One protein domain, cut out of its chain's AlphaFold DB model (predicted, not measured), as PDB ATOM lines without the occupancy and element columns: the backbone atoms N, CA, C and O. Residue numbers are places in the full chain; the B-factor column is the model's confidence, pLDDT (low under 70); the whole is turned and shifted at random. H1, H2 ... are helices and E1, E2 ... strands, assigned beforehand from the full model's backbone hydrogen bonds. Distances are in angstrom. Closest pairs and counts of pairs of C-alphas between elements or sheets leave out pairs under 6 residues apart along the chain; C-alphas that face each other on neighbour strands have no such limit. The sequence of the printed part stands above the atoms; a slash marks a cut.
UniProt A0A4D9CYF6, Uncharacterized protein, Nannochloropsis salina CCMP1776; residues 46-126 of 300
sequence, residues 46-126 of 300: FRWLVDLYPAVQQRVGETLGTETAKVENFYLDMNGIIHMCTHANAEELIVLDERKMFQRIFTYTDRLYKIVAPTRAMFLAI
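What this domain is: This is residues 46 to 126 of the 300 residues of an uncharacterized protein of Nannochloropsis salina CCMP1776 (UniProt A0A4D9CYF6). Two short parallel strands, E1 and E2, lie side by side as a narrow ribbon; the long helix H3 runs back past it, near the ribbon with its residues 109 to 116, and the short helix H2 follows straight on from E1 and packs on H3. The small helix H1 sits well away from these parts, before a long winding loop, residues 53 to 72, that leads to E1. The printed part has 81 residues, with three named helices and two named strands in the order H1, E1, H2, H3, E2, and its class is mixed, helices and strands. The two-stranded sheet, E1 beside E2, is parallel. The whole is loose, with a radius of gyration of the C-alphas of 15.4 A and spans of 42 by 29 by 22 A.

How they stand to each other: H1, residues 46 to 52, is apart from H2, residues 78 to 86, from H3, residues 98 to 116, and from E2, residues 121 to 125. E1, residues 73 to 77, and E2 are parallel neighbours, with 14 degrees between their directions. N 74 and O 121 are 2.9 A apart and N 123 and O 74 are 2.8 A apart, both within hydrogen-bond range. E1, H2, H3 and E2 form a strand-helix-strand unit, two parallel neighbour strands with helices between them along the chain, and its crossover is right-handed. H2 touches H3, and H3 touches H2 with its residues 101 to 108 alone; the closest C-alphas of the two, those of Cys 85 and Arg 104, are 5.6 A apart. The two helices run opposite ways at a steep tilt of 53 degrees. The closest C-alphas of E1 and H3, those of Phe 74 and Val 116, are 7.5 A apart. In H1, H2 and H3 every O i to N i+4 pair is within hydrogen-bond range.

Where its parts are: H1 begins at C-alpha 46, at (207.440, 179.987, 144.537), and is 9.9 A long from first to last C-alpha. E1 measures 13.5 A, H2 11.9 A and E2 13.0 A. H3, the longest helix, begins at C-alpha 98, at (184.650, 201.627, 129.595), and measures 26.9 A. E2 ends at C-alpha 125, at (192.274, 191.508, 145.189).

The domain as a whole: The C-alphas of Leu 52 and Asp 97, the two farthest apart, are separated by 45.0 A. The printed part has no cut. The links H1 to E1, 20 residues, and H2 to H3, 11 residues, are long; E1 to H2 and H3 to E2 are tight. The mean pLDDT of the printed part is 76.4, and residue 55, residues 60 to 69 and residues 88 to 96 are under 70.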
ATOM      1  N   PHE A  46     208.442 180.665 145.347       71.00
ATOM      2  CA  PHE A  46     207.440 179.987 144.537       71.00
ATOM      3  C   PHE A  46     207.990 178.680 143.953       71.00
ATOM      4  O   PHE A  46     207.360 177.639 144.067       71.00
ATOM      5  N   ARG A  47     209.215 178.704 143.414       72.06
ATOM      6  CA  ARG A  47     209.863 177.507 142.871       72.06
ATOM      7  C   ARG A  47     210.162 176.461 143.954       72.06
ATOM      8  O   ARG A  47     209.904 175.296 143.720       72.06
ATOM      9  N   TRP A  48     210.625 176.873 145.132       76.94
ATOM     10  CA  TRP A  48     210.876 176.024 146.300       76.94
ATOM     11  C   TRP A  48     209.582 175.432 146.875       76.94
ATOM     12  O   TRP A  48     209.560 174.262 147.237       76.94
ATOM     13  N   LEU A  49     208.487 176.200 146.895       72.44
ATOM     14  CA  LEU A  49     207.150 175.713 147.239       72.44
ATOM     15  C   LEU A  49     206.656 174.687 146.218       72.44
ATOM     16  O   LEU A  49     206.125 173.667 146.627       72.44
ATOM     17  N   VAL A  50     206.865 174.916 144.921       78.06
ATOM     18  CA  VAL A  50     206.521 173.957 143.856       78.06
ATOM     19  C   VAL A  50     207.406 172.705 143.907       78.06
ATOM     20  O   VAL A  50     206.906 171.604 143.704       78.06
ATOM     21  N   ASP A  51     208.695 172.845 144.224       75.75
ATOM     22  CA  ASP A  51     209.634 171.724 144.362       75.75
ATOM     23  C   ASP A  51     209.340 170.871 145.617       75.75
ATOM     24  O   ASP A  51     209.516 169.654 145.578       75.75
ATOM     25  N   LEU A  52     208.878 171.476 146.721       75.50
ATOM     26  CA  LEU A  52     208.489 170.763 147.952       75.50
ATOM     27  C   LEU A  52     207.046 170.249 147.945       75.50
ATOM     28  O   LEU A  52     206.761 169.205 148.529       75.50
ATOM     29  N   TYR A  53     206.139 170.982 147.307       75.62
ATOM     30  CA  TYR A  53     204.712 170.690 147.244       75.62
ATOM     31  C   TYR A  53     204.239 170.784 145.785       75.62
ATOM     32  O   TYR A  53     203.562 171.748 145.426       75.62
ATOM     33  N   PRO A  54     204.531 169.790 144.924       73.06
ATOM     34  CA  PRO A  54     204.128 169.829 143.513       73.06
ATOM     35  C   PRO A  54     202.625 170.079 143.310       73.06
ATOM     36  O   PRO A  54     202.232 170.774 142.379       73.06
ATOM     37  N   ALA A  55     201.786 169.610 144.242       69.62
ATOM     38  CA  ALA A  55     200.340 169.835 144.253       69.62
ATOM     39  C   ALA A  55     199.903 171.313 144.394       69.62
ATOM     40  O   ALA A  55     198.742 171.612 144.128       69.62
ATOM     41  N   VAL A  56     200.800 172.234 144.775       74.25
ATOM     42  CA  VAL A  56     200.558 173.693 144.781       74.25
ATOM     43  C   VAL A  56     200.445 174.259 143.362       74.25
ATOM     44  O   VAL A  56     199.772 175.267 143.153       74.25
ATOM     45  N   GLN A  57     201.074 173.620 142.371       77.19
ATOM     46  CA  GLN A  57     200.989 174.013 140.970       77.19
ATOM     47  C   GLN A  57     200.287 172.922 140.159       77.19
ATOM     48  O   GLN A  57     200.890 171.927 139.769       77.19
ATOM     49  N   GLN A  58     199.018 173.155 139.833       72.50
ATOM     50  CA  GLN A  58     198.227 172.272 138.975       72.50
ATOM     51  C   GLN A  58     197.877 172.974 137.663       72.50
ATOM     52  O   GLN A  58     197.701 174.195 137.623       72.50
ATOM     53  N   ARG A  59     197.782 172.207 136.571       71.81
ATOM     54  CA  ARG A  59     197.237 172.712 135.309       71.81
ATOM     55  C   ARG A  59     195.715 172.717 135.387       71.81
ATOM     56  O   ARG A  59     195.076 171.722 135.722       71.81
ATOM     57  N   VAL A  60     195.143 173.863 135.039       67.12
ATOM     58  CA  VAL A  60     193.702 174.030 134.856       67.12
ATOM     59  C   VAL A  60     193.207 173.029 133.804       67.12
ATOM     60  O   VAL A  60     193.695 173.047 132.677       67.12
ATOM     61  N   GLY A  61     192.244 172.180 134.177       59.50
ATOM     62  CA  GLY A  61     191.623 171.175 133.303       59.50
ATOM     63  C   GLY A  61     192.193 169.750 133.385       59.50
ATOM     64  O   GLY A  61     191.523 168.830 132.936       59.50
ATOM     65  N   GLU A  62     193.373 169.536 133.979       60.62
ATOM     66  CA  GLU A  62     193.945 168.182 134.175       60.62
ATOM     67  C   GLU A  62     193.598 167.578 135.547       60.62
ATOM     68  O   GLU A  62     193.655 166.365 135.739       60.62
ATOM     69  N   THR A  63     193.276 168.420 136.532       55.88
ATOM     70  CA  THR A  63     193.026 167.999 137.926       55.88
ATOM     71  C   THR A  63     191.933 168.836 138.586       55.88
ATOM     72  O   THR A  63     191.103 168.310 139.318       55.88
ATOM     73  N   LEU A  64     191.892 170.138 138.286       55.88
ATOM     74  CA  LEU A  64     190.839 171.049 138.732       55.88
ATOM     75  C   LEU A  64     189.530 170.785 137.962       55.88
ATOM     76  O   LEU A  64     189.537 170.837 136.733       55.88
ATOM     77  N   GLY A  65     188.427 170.546 138.682       51.69
ATOM     78  CA  GLY A  65     187.091 170.313 138.108       51.69
ATOM     79  C   GLY A  65     186.578 168.865 138.172       51.69
ATOM     80  O   GLY A  65     185.452 168.607 137.759       51.69
ATOM     81  N   THR A  66     187.358 167.922 138.707       54.78
ATOM     82  CA  THR A  66     186.881 166.572 139.064       54.78
ATOM     83  C   THR A  66     186.280 166.560 140.478       54.78
ATOM     84  O   THR A  66     186.604 167.416 141.303       54.78
ATOM     85  N   GLU A  67     185.421 165.581 140.802       52.62
ATOM     86  CA  GLU A  67     184.756 165.507 142.123       52.62
ATOM     87  C   GLU A  67     185.730 165.474 143.316       52.62
ATOM     88  O   GLU A  67     185.383 165.902 144.419       52.62
ATOM     89  N   THR A  68     186.956 164.997 143.090       51.12
ATOM     90  CA  THR A  68     188.032 164.873 144.081       51.12
ATOM     91  C   THR A  68     188.797 166.172 144.356       51.12
ATOM     92  O   THR A  68     189.566 166.212 145.315       51.12
ATOM     93  N   ALA A  69     188.593 167.239 143.574       62.56
ATOM     94  CA  ALA A  69     189.342 168.497 143.667       62.56
ATOM     95  C   ALA A  69     188.437 169.724 143.909       62.56
ATOM     96  O   ALA A  69     188.550 170.744 143.225       62.56
ATOM     97  N   LYS A  70     187.529 169.641 144.892       72.19
ATOM     98  CA  LYS A  70     186.672 170.774 145.287       72.19
ATOM     99  C   LYS A  70     187.502 171.945 145.825       72.19
ATOM    100  O   LYS A  70     188.231 171.808 146.806       72.19
ATOM    101  N   VAL A  71     187.336 173.113 145.210       80.62
ATOM    102  CA  VAL A  71     187.922 174.380 145.662       80.62
ATOM    103  C   VAL A  71     186.933 175.037 146.624       80.62
ATOM    104  O   VAL A  71     185.813 175.341 146.233       80.62
ATOM    105  N   GLU A  72     187.307 175.294 147.877       81.69
ATOM    106  CA  GLU A  72     186.412 176.020 148.794       81.69
ATOM    107  C   GLU A  72     186.501 177.540 148.617       81.69
ATOM    108  O   GLU A  72     185.488 178.231 148.511       81.69
ATOM    109  N   ASN A  73     187.727 178.067 148.597       84.69
ATOM    110  CA  ASN A  73     188.003 179.499 148.582       84.69
ATOM    111  C   ASN A  73     188.907 179.806 147.376       84.69
ATOM    112  O   ASN A  73     190.011 179.271 147.279       84.69
ATOM    113  N   PHE A  74     188.441 180.651 146.457       86.25
ATOM    114  CA  PHE A  74     189.167 181.051 145.250       86.25
ATOM    115  C   PHE A  74     189.700 182.478 145.404       86.25
ATOM    116  O   PHE A  74     188.930 183.409 145.620       86.25
ATOM    117  N   TYR A  75     191.016 182.656 145.298       88.19
ATOM    118  CA  TYR A  75     191.686 183.951 145.440       88.19
ATOM    119  C   TYR A  75     192.229 184.409 144.090       88.19
ATOM    120  O   TYR A  75     192.879 183.624 143.395       88.19
ATOM    121  N   LEU A  76     191.980 185.669 143.730       87.56
ATOM    122  CA  LEU A  76     192.312 186.209 142.418       87.56
ATOM    123  C   LEU A  76     192.987 187.582 142.530       87.56
ATOM    124  O   LEU A  76     192.402 188.522 143.061       87.56
ATOM    125  N   ASP A  77     194.209 187.693 142.005       87.06
ATOM    126  CA  ASP A  77     194.879 188.978 141.776       87.06
ATOM    127  C   ASP A  77     194.333 189.592 140.480       87.06
ATOM    128  O   ASP A  77     194.593 189.112 139.372       87.06
ATOM    129  N   MET A  78     193.538 190.648 140.630       88.00
ATOM    130  CA  MET A  78     192.875 191.322 139.522       88.00
ATOM    131  C   MET A  78     193.827 192.189 138.705       88.00
ATOM    132  O   MET A  78     193.509 192.476 137.555       88.00
ATOM    133  N   ASN A  79     194.993 192.581 139.224       84.00
ATOM    134  CA  ASN A  79     195.882 193.520 138.533       84.00
ATOM    135  C   ASN A  79     196.373 192.943 137.198       84.00
ATOM    136  O   ASN A  79     196.327 193.611 136.162       84.00
ATOM    137  N   GLY A  80     196.768 191.665 137.202       80.31
ATOM    138  CA  GLY A  80     197.157 190.948 135.985       80.31
ATOM    139  C   GLY A  80     195.997 190.763 135.000       80.31
ATOM    140  O   GLY A  80     196.201 190.843 133.790       80.31
ATOM    141  N   ILE A  81     194.773 190.569 135.504       86.56
ATOM    142  CA  ILE A  81     193.567 190.404 134.677       86.56
ATOM    143  C   ILE A  81     193.171 191.727 134.029       86.56
ATOM    144  O   ILE A  81     192.975 191.773 132.818       86.56
ATOM    145  N   ILE A  82     193.104 192.806 134.808       86.88
ATOM    146  CA  ILE A  82     192.784 194.152 134.330       86.88
ATOM    147  C   ILE A  82     193.785 194.551 133.242       86.88
ATOM    148  O   ILE A  82     193.361 194.912 132.145       86.88
ATOM    149  N   HIS A  83     195.091 194.383 133.479       81.25
ATOM    150  CA  HIS A  83     196.128 194.645 132.475       81.25
ATOM    151  C   HIS A  83     195.912 193.838 131.181       81.25
ATOM    152  O   HIS A  83     195.924 194.399 130.084       81.25
ATOM    153  N   MET A  84     195.654 192.529 131.291       81.50
ATOM    154  CA  MET A  84     195.420 191.659 130.132       81.50
ATOM    155  C   MET A  84     194.117 191.955 129.377       81.50
ATOM    156  O   MET A  84     194.076 191.783 128.162       81.50
ATOM    157  N   CYS A  85     193.054 192.381 130.057       82.62
ATOM    158  CA  CYS A  85     191.763 192.673 129.427       82.62
ATOM    159  C   CYS A  85     191.710 194.058 128.762       82.62
ATOM    160  O   CYS A  85     190.881 194.264 127.869       82.62
ATOM    161  N   THR A  86     192.577 194.983 129.184       77.12
ATOM    162  CA  THR A  86     192.604 196.379 128.722       77.12
ATOM    163  C   THR A  86     193.720 196.644 127.706       77.12
ATOM    164  O   THR A  86     193.412 197.037 126.588       77.12
ATOM    165  N   HIS A  87     194.984 196.355 128.047       70.12
ATOM    166  CA  HIS A  87     196.166 196.764 127.264       70.12
ATOM    167  C   HIS A  87     196.999 195.589 126.706       70.12
ATOM    168  O   HIS A  87     197.770 195.772 125.773       70.12
ATOM    169  N   ALA A  88     196.831 194.372 127.236       60.72
ATOM    170  CA  ALA A  88     197.172 193.090 126.592       60.72
ATOM    171  C   ALA A  88     198.581 192.910 125.956       60.72
ATOM    172  O   ALA A  88     198.728 192.055 125.085       60.72
ATOM    173  N   ASN A  89     199.611 193.658 126.379       61.19
ATOM    174  CA  ASN A  89     200.916 193.752 125.689       61.19
ATOM    175  C   ASN A  89     200.801 194.118 124.191       61.19
ATOM    176  O   ASN A  89     201.681 193.761 123.410       61.19
ATOM    177  N   ALA A  90     199.712 194.772 123.779       60.31
ATOM    178  CA  ALA A  90     199.594 195.287 122.424       60.31
ATOM    179  C   ALA A  90     200.605 196.421 122.226       60.31
ATOM    180  O   ALA A  90     200.890 197.161 123.167       60.31
ATOM    181  N   GLU A  91     201.153 196.535 121.016       52.22
ATOM    182  CA  GLU A  91     202.051 197.643 120.693       52.22
ATOM    183  C   GLU A  91     201.260 198.959 120.784       52.22
ATOM    184  O   GLU A  91     201.630 199.836 121.557       52.22
ATOM    185  N   GLU A  92     200.101 199.044 120.131       53.56
ATOM    186  CA  GLU A  92     199.228 200.221 120.190       53.56
ATOM    187  C   GLU A  92     198.386 200.308 121.480       53.56
ATOM    188  O   GLU A  92     197.875 199.314 122.007       53.56
ATOM    189  N   LEU A  93     198.166 201.542 121.952       55.97
ATOM    190  CA  LEU A  93     197.232 201.865 123.038       55.97
ATOM    191  C   LEU A  93     195.791 201.518 122.630       55.97
ATOM    192  O   LEU A  93     195.134 202.281 121.921       55.97
ATOM    193  N   ILE A  94     195.273 200.385 123.113       61.69
ATOM    194  CA  ILE A  94     193.884 199.989 122.856       61.69
ATOM    195  C   ILE A  94     192.927 200.878 123.665       61.69
ATOM    196  O   ILE A  94     192.545 200.550 124.791       61.69
ATOM    197  N   VAL A  95     192.494 201.993 123.073       63.25
ATOM    198  CA  VAL A  95     191.426 202.834 123.629       63.25
ATOM    199  C   VAL A  95     190.098 202.082 123.519       63.25
ATOM    200  O   VAL A  95     189.445 202.054 122.476       63.25
ATOM    201  N   LEU A  96     189.713 201.424 124.607       67.12
ATOM    202  CA  LEU A  96     188.435 200.736 124.749       67.12
ATOM    203  C   LEU A  96     187.436 201.643 125.465       67.12
ATOM    204  O   LEU A  96     187.766 202.251 126.480       67.12
ATOM    205  N   ASP A  97     186.189 201.637 124.998       81.44
ATOM    206  CA  ASP A  97     185.063 202.114 125.802       81.44
ATOM    207  C   ASP A  97     185.025 201.383 127.159       81.44
ATOM    208  O   ASP A  97     185.276 200.175 127.245       81.44
ATOM    209  N   GLU A  98     184.672 202.112 128.216       79.31
ATOM    210  CA  GLU A  98     184.650 201.627 129.595       79.31
ATOM    211  C   GLU A  98     183.772 200.377 129.736       79.31
ATOM    212  O   GLU A  98     184.196 199.363 130.303       79.31
ATOM    213  N   ARG A  99     182.583 200.379 129.115       82.50
ATOM    214  CA  ARG A  99     181.688 199.212 129.127       82.50
ATOM    215  C   ARG A  99     182.334 198.016 128.436       82.50
ATOM    216  O   ARG A  99     182.116 196.877 128.854       82.50
ATOM    217  N   LYS A 100     183.154 198.245 127.404       81.69
ATOM    218  CA  LYS A 100     183.871 197.179 126.695       81.69
ATOM    219  C   LYS A 100     185.038 196.614 127.505       81.69
ATOM    220  O   LYS A 100     185.254 195.401 127.460       81.69
ATOM    221  N   MET A 101     185.731 197.446 128.284       82.69
ATOM    222  CA  MET A 101     186.734 196.993 129.258       82.69
ATOM    223  C   MET A 101     186.097 196.109 130.332       82.69
ATOM    224  O   MET A 101     186.526 194.968 130.514       82.69
ATOM    225  N   PHE A 102     185.020 196.577 130.971       85.69
ATOM    226  CA  PHE A 102     184.300 195.789 131.973       85.69
ATOM    227  C   PHE A 102     183.738 194.484 131.402       85.69
ATOM    228  O   PHE A 102     183.931 193.435 132.010       85.69
ATOM    229  N   GLN A 103     183.151 194.492 130.197       86.06
ATOM    230  CA  GLN A 103     182.721 193.258 129.519       86.06
ATOM    231  C   GLN A 103     183.859 192.235 129.384       86.06
ATOM    232  O   GLN A 103     183.639 191.050 129.636       86.06
ATOM    233  N   ARG A 104     185.074 192.660 129.005       85.31
ATOM    234  CA  ARG A 104     186.239 191.763 128.897       85.31
ATOM    235  C   ARG A 104     186.681 191.226 130.261       85.31
ATOM    236  O   ARG A 104     186.884 190.018 130.382       85.31
ATOM    237  N   ILE A 105     186.782 192.094 131.271       88.50
ATOM    238  CA  ILE A 105     187.172 191.721 132.642       88.50
ATOM    239  C   ILE A 105     186.165 190.726 133.233       88.50
ATOM    240  O   ILE A 105     186.565 189.671 133.729       88.50
ATOM    241  N   PHE A 106     184.864 191.011 133.127       91.50
ATOM    242  CA  PHE A 106     183.811 190.122 133.611       91.50
ATOM    243  C   PHE A 106     183.803 188.802 132.845       91.50
ATOM    244  O   PHE A 106     183.873 187.765 133.486       91.50
ATOM    245  N   THR A 107     183.850 188.802 131.505       87.38
ATOM    246  CA  THR A 107     183.883 187.559 130.702       87.38
ATOM    247  C   THR A 107     185.060 186.653 131.083       87.38
ATOM    248  O   THR A 107     184.912 185.432 131.157       87.38
ATOM    249  N   TYR A 108     186.234 187.234 131.343       87.75
ATOM    250  CA  TYR A 108     187.406 186.475 131.772       87.75
ATOM    251  C   TYR A 108     187.265 185.947 133.208       87.75
ATOM    252  O   TYR A 108     187.547 184.776 133.465       87.75
ATOM    253  N   THR A 109     186.766 186.776 134.127       88.50
ATOM    254  CA  THR A 109     186.537 186.407 135.534       88.50
ATOM    255  C   THR A 109     185.470 185.312 135.657       88.50
ATOM    256  O   THR A 109     185.696 184.315 136.339       88.50
ATOM    257  N   ASP A 110     184.372 185.423 134.906       89.19
ATOM    258  CA  ASP A 110     183.315 184.415 134.759       89.19
ATOM    259  C   ASP A 110     183.863 183.076 134.273       89.19
ATOM    260  O   ASP A 110     183.482 182.015 134.770       89.19
ATOM    261  N   ARG A 111     184.757 183.110 133.275       85.38
ATOM    262  CA  ARG A 111     185.396 181.905 132.744       85.38
ATOM    263  C   ARG A 111     186.238 181.222 133.817       85.38
ATOM    264  O   ARG A 111     186.163 180.005 133.940       85.38
ATOM    265  N   LEU A 112     187.008 181.983 134.599       84.94
ATOM    266  CA  LEU A 112     187.774 181.431 135.717       84.94
ATOM    267  C   LEU A 112     186.857 180.880 136.816       84.94
ATOM    268  O   LEU A 112     187.089 179.770 137.282       84.94
ATOM    269  N   TYR A 113     185.785 181.590 137.178       85.12
ATOM    270  CA  TYR A 113     184.808 181.109 138.156       85.12
ATOM    271  C   TYR A 113     184.158 179.787 137.724       85.12
ATOM    272  O   TYR A 113     184.116 178.847 138.510       85.12
ATOM    273  N   LYS A 114     183.724 179.671 136.461       84.25
ATOM    274  CA  LYS A 114     183.119 178.442 135.902       84.25
ATOM    275  C   LYS A 114     184.090 177.259 135.859       84.25
ATOM    276  O   LYS A 114     183.658 176.120 135.978       84.25
ATOM    277  N   ILE A 115     185.385 177.527 135.693       82.06
ATOM    278  CA  ILE A 115     186.456 176.520 135.711       82.06
ATOM    279  C   ILE A 115     186.774 176.046 137.137       82.06
ATOM    280  O   ILE A 115     187.017 174.863 137.352       82.06
ATOM    281  N   VAL A 116     186.835 176.974 138.094       82.81
ATOM    282  CA  VAL A 116     187.270 176.704 139.474       82.81
ATOM    283  C   VAL A 116     186.111 176.220 140.354       82.81
ATOM    284  O   VAL A 116     186.340 175.456 141.287       82.81
ATOM    285  N   ALA A 117     184.883 176.657 140.055       82.50
ATOM    286  CA  ALA A 117     183.634 176.325 140.744       82.50
ATOM    287  C   ALA A 117     183.740 176.350 142.290       82.50
ATOM    288  O   ALA A 117     183.480 175.334 142.941       82.50
ATOM    289  N   PRO A 118     184.150 177.485 142.899       86.88
ATOM    290  CA  PRO A 118     184.395 177.546 144.335       86.88
ATOM    291  C   PRO A 118     183.111 177.351 145.151       86.88
ATOM    292  O   PRO A 118     182.086 177.970 144.869       86.88
ATOM    293  N   THR A 119     183.171 176.527 146.197       83.25
ATOM    294  CA  THR A 119     181.987 176.143 146.985       83.25
ATOM    295  C   THR A 119     181.655 177.083 148.143       83.25
ATOM    296  O   THR A 119     180.556 176.985 148.689       83.25
ATOM    297  N   ARG A 120     182.575 177.973 148.551       84.00
ATOM    298  CA  ARG A 120     182.404 178.822 149.743       84.00
ATOM    299  C   ARG A 120     182.627 180.311 149.499       84.00
ATOM    300  O   ARG A 120     181.812 181.114 149.940       84.00
ATOM    301  N   ALA A 121     183.734 180.696 148.864       83.44
ATOM    302  CA  ALA A 121     184.082 182.108 148.691       83.44
ATOM    303  C   ALA A 121     184.951 182.371 147.455       83.44
ATOM    304  O   ALA A 121     185.808 181.562 147.096       83.44
ATOM    305  N   MET A 122     184.792 183.556 146.867       88.69
ATOM    306  CA  MET A 122     185.698 184.116 145.866       88.69
ATOM    307  C   MET A 122     186.179 185.490 146.338       88.69
ATOM    308  O   MET A 122     185.371 186.343 146.692       88.69
ATOM    309  N   PHE A 123     187.494 185.696 146.351       89.19
ATOM    310  CA  PHE A 123     188.146 186.933 146.770       89.19
ATOM    311  C   PHE A 123     188.834 187.587 145.574       89.19
ATOM    312  O   PHE A 123     189.709 186.985 144.951       89.19
ATOM    313  N   LEU A 124     188.459 188.834 145.291       88.19
ATOM    314  CA  LEU A 124     189.053 189.662 144.245       88.19
ATOM    315  C   LEU A 124     189.970 190.709 144.883       88.19
ATOM    316  O   LEU A 124     189.493 191.639 145.528       88.19
ATOM    317  N   ALA A 125     191.281 190.550 144.719       86.81
ATOM    318  CA  ALA A 125     192.274 191.508 145.189       86.81
ATOM    319  C   ALA A 125     192.617 192.491 144.062       86.81
ATOM    320  O   ALA A 125     193.163 192.092 143.035       86.81
ATOM    321  N   ILE A 126     192.303 193.771 144.259       82.75
ATOM    322  CA  ILE A 126     192.665 194.880 143.366       82.75
ATOM    323  C   ILE A 126     193.692 195.733 144.128       82.75
ATOM    324  O   ILE A 126     193.420 196.120 145.265       82.75
TER     325      ILE A 126